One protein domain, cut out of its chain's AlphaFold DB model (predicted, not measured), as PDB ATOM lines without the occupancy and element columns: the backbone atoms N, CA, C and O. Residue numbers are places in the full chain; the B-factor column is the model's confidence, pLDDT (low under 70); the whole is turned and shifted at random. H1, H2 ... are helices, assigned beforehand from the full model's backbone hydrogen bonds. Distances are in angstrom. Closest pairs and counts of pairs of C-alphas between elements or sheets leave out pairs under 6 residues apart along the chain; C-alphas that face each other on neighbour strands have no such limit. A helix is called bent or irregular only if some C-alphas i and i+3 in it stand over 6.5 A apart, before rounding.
ATOM      1  N   ASP A  34      87.016 100.076  82.550       94.62
ATOM      2  CA  ASP A  34      86.575  98.684  82.370       94.62
ATOM      3  C   ASP A  34      87.779  97.711  82.433       94.62
ATOM      4  O   ASP A  34      88.640  97.711  81.538       94.62
ATOM      5  N   PRO A  35      87.845  96.821  83.446       92.94
ATOM      6  CA  PRO A  35      88.928  95.852  83.566       92.94
ATOM      7  C   PRO A  35      89.001  94.885  82.382       92.94
ATOM      8  O   PRO A  35      90.091  94.422  82.035       92.94
ATOM      9  N   ALA A  36      87.872  94.579  81.738       93.75
ATOM     10  CA  ALA A  36      87.834  93.693  80.582       93.75
ATOM     11  C   ALA A  36      88.426  94.373  79.338       93.75
ATOM     12  O   ALA A  36      89.151  93.735  78.569       93.75
ATOM     13  N   LEU A  37      88.178  95.673  79.158       93.50
ATOM     14  CA  LEU A  37      88.830  96.485  78.131       93.50
ATOM     15  C   LEU A  37      90.343  96.551  78.355       93.50
ATOM     16  O   LEU A  37      91.115  96.238  77.444       93.50
ATOM     17  N   ALA A  38      90.764  96.861  79.582       94.19
ATOM     18  CA  ALA A  38      92.173  96.884  79.962       94.19
ATOM     19  C   ALA A  38      92.856  95.525  79.716       94.19
ATOM     20  O   ALA A  38      93.972  95.475  79.193       94.19
ATOM     21  N   ALA A  39      92.171  94.420  80.028       93.88
ATOM     22  CA  ALA A  39      92.681  93.066  79.836       93.88
ATOM     23  C   ALA A  39      92.785  92.641  78.364       93.88
ATOM     24  O   ALA A  39      93.662  91.852  78.022       93.88
ATOM     25  N   ARG A  40      91.917  93.150  77.481       93.69
ATOM     26  CA  ARG A  40      91.959  92.842  76.039       93.69
ATOM     27  C   ARG A  40      92.951  93.709  75.268       93.69
ATOM     28  O   ARG A  40      93.352  93.339  74.162       93.69
ATOM     29  N   LYS A  41      93.353  94.853  75.825       92.62
ATOM     30  CA  LYS A  41      94.236  95.811  75.156       92.62
ATOM     31  C   LYS A  41      95.552  95.156  74.733       92.62
ATOM     32  O   LYS A  41      96.242  94.529  75.539       92.62
ATOM     33  N   SER A  42      95.880  95.297  73.448       94.06
ATOM     34  CA  SER A  42      97.054  94.676  72.818       94.06
ATOM     35  C   SER A  42      97.150  93.168  73.088       94.06
ATOM     36  O   SER A  42      98.220  92.667  73.425       94.06
ATOM     37  N   GLY A  43      96.020  92.452  73.035       93.69
ATOM     38  CA  GLY A  43      95.973  91.011  73.310       93.69
ATOM     39  C   GLY A  43      96.336  90.636  74.753       93.69
ATOM     40  O   GLY A  43      96.696  89.492  75.009       93.69
ATOM     41  N   GLY A  44      96.287  91.589  75.689       94.31
ATOM     42  CA  GLY A  44      96.629  91.397  77.100       94.31
ATOM     43  C   GLY A  44      98.083  91.697  77.464       94.31
ATOM     44  O   GLY A  44      98.401  91.813  78.648       94.31
ATOM     45  N   THR A  45      98.968  91.923  76.490       96.81
ATOM     46  CA  THR A  45     100.365  92.296  76.774       96.81
ATOM     47  C   THR A  45     100.459  93.632  77.513       96.81
ATOM     48  O   THR A  45     101.305  93.800  78.389       96.81
ATOM     49  N   ALA A  46      99.559  94.576  77.219       96.44
ATOM     50  CA  ALA A  46      99.568  95.888  77.856       96.44
ATOM     51  C   ALA A  46      99.298  95.801  79.371       96.44
ATOM     52  O   ALA A  46     100.038  96.391  80.158       96.44
ATOM     53  N   ILE A  47      98.294  95.022  79.795       95.38
ATOM     54  CA  ILE A  47      97.987  94.858  81.224       95.38
ATOM     55  C   ILE A  47      99.042  94.014  81.951       95.38
ATOM     56  O   ILE A  47      99.300  94.258  83.129       95.38
ATOM     57  N   ALA A  48      99.673  93.054  81.268       95.19
ATOM     58  CA  ALA A  48     100.773  92.275  81.833       95.19
ATOM     59  C   ALA A  48     101.970  93.184  82.160       95.19
ATOM     60  O   ALA A  48     102.387  93.249  83.316       95.19
ATOM     61  N   ASN A  49     102.415  93.993  81.193       96.69
ATOM     62  CA  ASN A  49     103.491  94.965  81.404       96.69
ATOM     63  C   ASN A  49     103.135  95.985  82.497       96.69
ATOM     64  O   ASN A  49     103.964  96.303  83.350       96.69
ATOM     65  N   ALA A  50     101.890  96.476  82.515       96.31
ATOM     66  CA  ALA A  50     101.438  97.405  83.546       96.31
ATOM     67  C   ALA A  50     101.491  96.779  84.952       96.31
ATOM     68  O   ALA A  50     101.867  97.453  85.915       96.31
ATOM     69  N   ARG A  51     101.154  95.490  85.087       94.38
ATOM     70  CA  ARG A  51     101.259  94.751  86.357       94.38
ATOM     71  C   ARG A  51     102.708  94.589  86.807       94.38
ATOM     72  O   ARG A  51     102.969  94.813  87.989       94.38
ATOM     73  N   ASP A  52     103.633  94.296  85.897       94.25
ATOM     74  CA  ASP A  52     105.066  94.192  86.209       94.25
ATOM     75  C   ASP A  52     105.635  95.532  86.692       94.25
ATOM     76  O   ASP A  52     106.295  95.602  87.734       94.25
ATOM     77  N   ILE A  53     105.289  96.625  86.003       95.31
ATOM     78  CA  ILE A  53     105.627  97.992  86.426       95.31
ATOM     79  C   ILE A  53     105.045  98.280  87.814       95.31
ATOM     80  O   ILE A  53     105.733  98.809  88.690       95.31
ATOM     81  N   CYS A  54     103.785  97.906  88.047       94.19
ATOM     82  CA  CYS A  54     103.125  98.135  89.327       94.19
ATOM     83  C   CYS A  54     103.807  97.348  90.461       94.19
ATOM     84  O   CYS A  54     104.012  97.894  91.544       94.19
ATOM     85  N   LEU A  55     104.217  96.102  90.202       90.88
ATOM     86  CA  LEU A  55     104.901  95.212  91.151       90.88
ATOM     87  C   LEU A  55     106.282  95.726  91.580       90.88
ATOM     88  O   LEU A  55     106.711  95.478  92.715       90.88
ATOM     89  N   ALA A  56     106.960  96.445  90.687       91.56
ATOM     90  CA  ALA A  56     108.236  97.106  90.952       91.56
ATOM     91  C   ALA A  56     108.087  98.539  91.503       91.56
ATOM     92  O   ALA A  56     109.069  99.126  91.954       91.56
ATOM     93  N   CYS A  57     106.879  99.113  91.484       93.25
ATOM     94  CA  CYS A  57     106.650 100.511  91.837       93.25
ATOM     95  C   CYS A  57     106.930 100.783  93.322       93.25
ATOM     96  O   CYS A  57     106.413 100.092  94.198       93.25
ATOM     97  N   LEU A  58     107.696 101.836  93.615       92.69
ATOM     98  CA  LEU A  58     108.021 102.263  94.984       92.69
ATOM     99  C   LEU A  58     106.985 103.233  95.577       92.69
ATOM    100  O   LEU A  58     106.991 103.494  96.777       92.69
ATOM    101  N   LEU A  59     106.065 103.741  94.753       93.50
ATOM    102  CA  LEU A  59     105.062 104.742  95.137       93.50
ATOM    103  C   LEU A  59     103.731 104.112  95.583       93.50
ATOM    104  O   LEU A  59     102.708 104.790  95.618       93.50
ATOM    105  N   GLN A  60     103.715 102.820  95.932       89.44
ATOM    106  CA  GLN A  60     102.487 102.077  96.263       89.44
ATOM    107  C   GLN A  60     101.697 102.718  97.404       89.44
ATOM    108  O   GLN A  60     100.496 102.909  97.275       89.44
ATOM    109  N   ARG A  61     102.373 103.120  98.489       90.19
ATOM    110  CA  ARG A  61     101.714 103.771  99.632       90.19
ATOM    111  C   ARG A  61     101.044 105.086  99.227       90.19
ATOM    112  O   ARG A  61      99.906 105.326  99.605       90.19
ATOM    113  N   GLN A  62     101.744 105.915  98.453       94.44
ATOM    114  CA  GLN A  62     101.207 107.179  97.949       94.44
ATOM    115  C   GLN A  62     100.037 106.938  96.986       94.44
ATOM    116  O   GLN A  62      99.047 107.656  97.041       94.44
ATOM    117  N   CYS A  63     100.128 105.907  96.141       94.81
ATOM    118  CA  CYS A  63      99.044 105.476  95.264       94.81
ATOM    119  C   CYS A  63      97.787 105.122  96.071       94.81
ATOM    120  O   CYS A  63      96.748 105.733  95.843       94.81
ATOM    121  N   SER A  64      97.881 104.229  97.065       92.00
ATOM    122  CA  SER A  64      96.736 103.859  97.913       92.00
ATOM    123  C   SER A  64      96.121 105.075  98.615       92.00
ATOM    124  O   SER A  64      94.918 105.280  98.521       92.00
ATOM    125  N   GLN A  65      96.949 105.941  99.210       92.75
ATOM    126  CA  GLN A  65      96.478 107.159  99.882       92.75
ATOM    127  C   GLN A  65      95.728 108.115  98.948       92.75
ATOM    128  O   GLN A  65      94.798 108.786  99.381       92.75
ATOM    129  N   ARG A  66      96.135 108.212  97.677       93.25
ATOM    130  CA  ARG A  66      95.451 109.059  96.689       93.25
ATOM    131  C   ARG A  66      94.148 108.443  96.199       93.25
ATOM    132  O   ARG A  66      93.186 109.169  96.006       93.25
ATOM    133  N   LEU A  67      94.089 107.122  96.047       92.88
ATOM    134  CA  LEU A  67      92.864 106.427  95.634       92.88
ATOM    135  C   LEU A  67      91.745 106.507  96.685       92.88
ATOM    136  O   LEU A  67      90.570 106.414  96.325       92.88
ATOM    137  N   GLU A  68      92.105 106.687  97.958       90.75
ATOM    138  CA  GLU A  68      91.174 106.910  99.074       90.75
ATOM    139  C   GLU A  68      90.602 108.343  99.124       90.75
ATOM    140  O   GLU A  68      89.660 108.590  99.871       90.75
ATOM    141  N   GLN A  69      91.147 109.289  98.349       88.81
ATOM    142  CA  GLN A  69      90.686 110.683  98.297       88.81
ATOM    143  C   GLN A  69      89.576 110.884  97.249       88.81
ATOM    144  O   GLN A  69      89.330 110.022  96.399       88.81
ATOM    145  N   ASP A  70      88.929 112.055  97.300       85.62
ATOM    146  CA  ASP A  70      87.829 112.427  96.398       85.62
ATOM    147  C   ASP A  70      88.267 112.573  94.931       85.62
ATOM    148  O   ASP A  70      87.454 112.368  94.035       85.62
ATOM    149  N   ASP A  71      89.548 112.874  94.679       90.69
ATOM    150  CA  ASP A  71      90.126 112.951  93.332       90.69
ATOM    151  C   ASP A  71      91.113 111.795  93.069       90.69
ATOM    152  O   ASP A  71      92.329 111.942  93.248       90.69
ATOM    153  N   PRO A  72      90.618 110.623  92.630       89.69
ATOM    154  CA  PRO A  72      91.475 109.496  92.280       89.69
ATOM    155  C   PRO A  72      92.318 109.761  91.022       89.69
ATOM    156  O   PRO A  72      93.358 109.119  90.852       89.69
ATOM    157  N   CYS A  73      91.941 110.717  90.163       92.56
ATOM    158  CA  CYS A  73      92.674 111.038  88.933       92.56
ATOM    159  C   CYS A  73      94.056 111.639  89.213       92.56
ATOM    160  O   CYS A  73      94.967 111.459  88.399       92.56
ATOM    161  N   ALA A  74      94.263 112.243  90.388       93.31
ATOM    162  CA  ALA A  74      95.566 112.728  90.844       93.31
ATOM    163  C   ALA A  74      96.657 111.634  90.851       93.31
ATOM    164  O   ALA A  74      97.852 111.928  90.766       93.31
ATOM    165  N   VAL A  75      96.285 110.344  90.893       95.31
ATOM    166  CA  VAL A  75      97.247 109.237  90.755       95.31
ATOM    167  C   VAL A  75      97.998 109.280  89.416       95.31
ATOM    168  O   VAL A  75      99.163 108.888  89.341       95.31
ATOM    169  N   LEU A  76      97.369 109.793  88.355       95.69
ATOM    170  CA  LEU A  76      97.930 109.842  87.001       95.69
ATOM    171  C   LEU A  76      99.094 110.832  86.855       95.69
ATOM    172  O   LEU A  76      99.787 110.791  85.836       95.69
ATOM    173  N   GLU A  77      99.309 111.707  87.836       95.31
ATOM    174  CA  GLU A  77     100.408 112.680  87.838       95.31
ATOM    175  C   GLU A  77     101.765 112.030  88.123       95.31
ATOM    176  O   GLU A  77     102.794 112.501  87.643       95.31
ATOM    177  N   PHE A  78     101.775 110.931  88.882       95.50
ATOM    178  CA  PHE A  78     103.005 110.251  89.302       95.50
ATOM    179  C   PHE A  78     103.019 108.754  88.981       95.50
ATOM    180  O   PHE A  78     104.061 108.110  89.108       95.50
ATOM    181  N   CYS A  79     101.884 108.169  88.595       96.62
ATOM    182  CA  CYS A  79     101.795 106.748  88.290       96.62
ATOM    183  C   CYS A  79     102.621 106.400  87.038       96.62
ATOM    184  O   CYS A  79     102.320 106.902  85.952       96.62
ATOM    185  N   PRO A  80     103.584 105.463  87.122       96.88
ATOM    186  CA  PRO A  80     104.327 105.001  85.947       96.88
ATOM    187  C   PRO A  80     103.437 104.356  84.868       96.88
ATOM    188  O   PRO A  80     103.784 104.359  83.692       96.88
ATOM    189  N   ASN A  81     102.260 103.847  85.253       97.38
ATOM    190  CA  ASN A  81     101.260 103.294  84.337       97.38
ATOM    191  C   ASN A  81     100.294 104.350  83.768       97.38
ATOM    192  O   ASN A  81      99.341 103.981  83.084       97.38
ATOM    193  N   ALA A  82     100.494 105.651  84.020       97.25
ATOM    194  CA  ALA A  82      99.541 106.691  83.619       97.25
ATOM    195  C   ALA A  82      99.233 106.700  82.113       97.25
ATOM    196  O   ALA A  82      98.096 106.966  81.738       97.25
ATOM    197  N   GLY A  83     100.212 106.390  81.254       96.62
ATOM    198  CA  GLY A  83      99.986 106.264  79.807       96.62
ATOM    199  C   GLY A  83      98.975 105.163  79.479       96.62
ATOM    200  O   GLY A  83      97.947 105.434  78.864       96.62
ATOM    201  N   PHE A  84      99.214 103.952  79.991       96.62
ATOM    202  CA  PHE A  84      98.298 102.818  79.847       96.62
ATOM    203  C   PHE A  84      96.895 103.139  80.385       96.62
ATOM    204  O   PHE A  84      95.906 102.894  79.697       96.62
ATOM    205  N   LEU A  85      96.807 103.727  81.583       96.50
ATOM    206  CA  LEU A  85      95.529 104.065  82.217       96.50
ATOM    207  C   LEU A  85      94.740 105.084  81.381       96.50
ATOM    208  O   LEU A  85      93.577 104.845  81.078       96.50
ATOM    209  N   LYS A  86      95.393 106.161  80.920       95.44
ATOM    210  CA  LYS A  86      94.770 107.187  80.065       95.44
ATOM    211  C   LYS A  86      94.256 106.614  78.751       95.44
ATOM    212  O   LYS A  86      93.199 107.019  78.281       95.44
ATOM    213  N   GLU A  87      94.998 105.697  78.137       94.50
ATOM    214  CA  GLU A  87      94.542 105.051  76.910       94.50
ATOM    215  C   GLU A  87      93.304 104.181  77.141       94.50
ATOM    216  O   GLU A  87      92.412 104.166  76.298       94.50
ATOM    217  N   CYS A  88      93.231 103.470  78.268       93.69
ATOM    218  CA  CYS A  88      92.054 102.675  78.608       93.69
ATOM    219  C   CYS A  88      90.831 103.565  78.893       93.69
ATOM    220  O   CYS A  88      89.753 103.264  78.388       93.69
ATOM    221  N   SER A  89      90.996 104.694  79.594       88.81
ATOM    222  CA  SER A  89      89.898 105.637  79.880       88.81
ATOM    223  C   SER A  89      89.298 106.284  78.624       88.81
ATOM    224  O   SER A  89      88.102 106.539  78.577       88.81
ATOM    225  N   ARG A  90      90.103 106.531  77.580       80.12
ATOM    226  CA  ARG A  90      89.641 107.158  76.321       80.12
ATOM    227  C   ARG A  90      88.788 106.251  75.438       80.12
ATOM    228  O   ARG A  90      88.226 106.724  74.465       80.12
ATOM    229  N   THR A  91      88.718 104.957  75.735       61.12
ATOM    230  CA  THR A  91      88.018 103.986  74.876       61.12
ATOM    231  C   THR A  91      86.523 103.860  75.239       61.12
ATOM    232  O   THR A  91      85.872 102.906  74.832       61.12
TER     233      THR A  91
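This is residues 34 to 91 of the 93 residues of an uncharacterized protein of Mesorhizobium sp. B2-4-19 (UniProt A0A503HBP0). Four helices follow one another round an open ring: sharply kinked H1 makes the longest side, H2 and H3 the far end, and H4 comes back to H1 near Ala 38. The printed part, all helix, has 58 residues, with H1 to H4 in chain order and no named strand. It is compact, radius of gyration of the C-alphas 11.6 A, spanning 31 by 24 by 15 A.

Find C-alpha 35 at (88.928, 95.852, 83.566); H1, residues 35 to 56, runs 20.7 A from there, with a kink of 110 degrees near residue 44. It is irregular: C-alphas 39 and 42 are 8.4 A apart. H2, residues 60 to 67, spans 10.6 A; H3, residues 72 to 77, 10.5 A. H4, residues 82 to 91, spans 14.7 A, ending at (88.018, 103.986, 74.876).

H1 and H4 touch, closest C-alphas Ala 38 and Cys 88, 5.9 A, at a shallow tilt of 14 degrees, opposite ways. H2 and H3 touch, closest C-alphas Arg 66 and Pro 72, 6.0 A, at a steep tilt of 48 degrees. H3 and H4 only just touch, only at the corner, with 3 pairs of C-alphas within 8 A, the closest Leu 76 and Ala 82, 4.9 A. H1 and H3 are apart. Every O i to N i+4 pair is within hydrogen-bond range in H2, 12 of 18 in H1, 5 of 6 in H4 and 0 of 2 in H3, where 3 of 3 O i to N i+3 pairs are.

The C-alphas farthest apart, Gly 43 and Asp 70, stand 32.5 A apart. The printed part has no cut, its three links are tight, and residue 91 has pLDDT under 70.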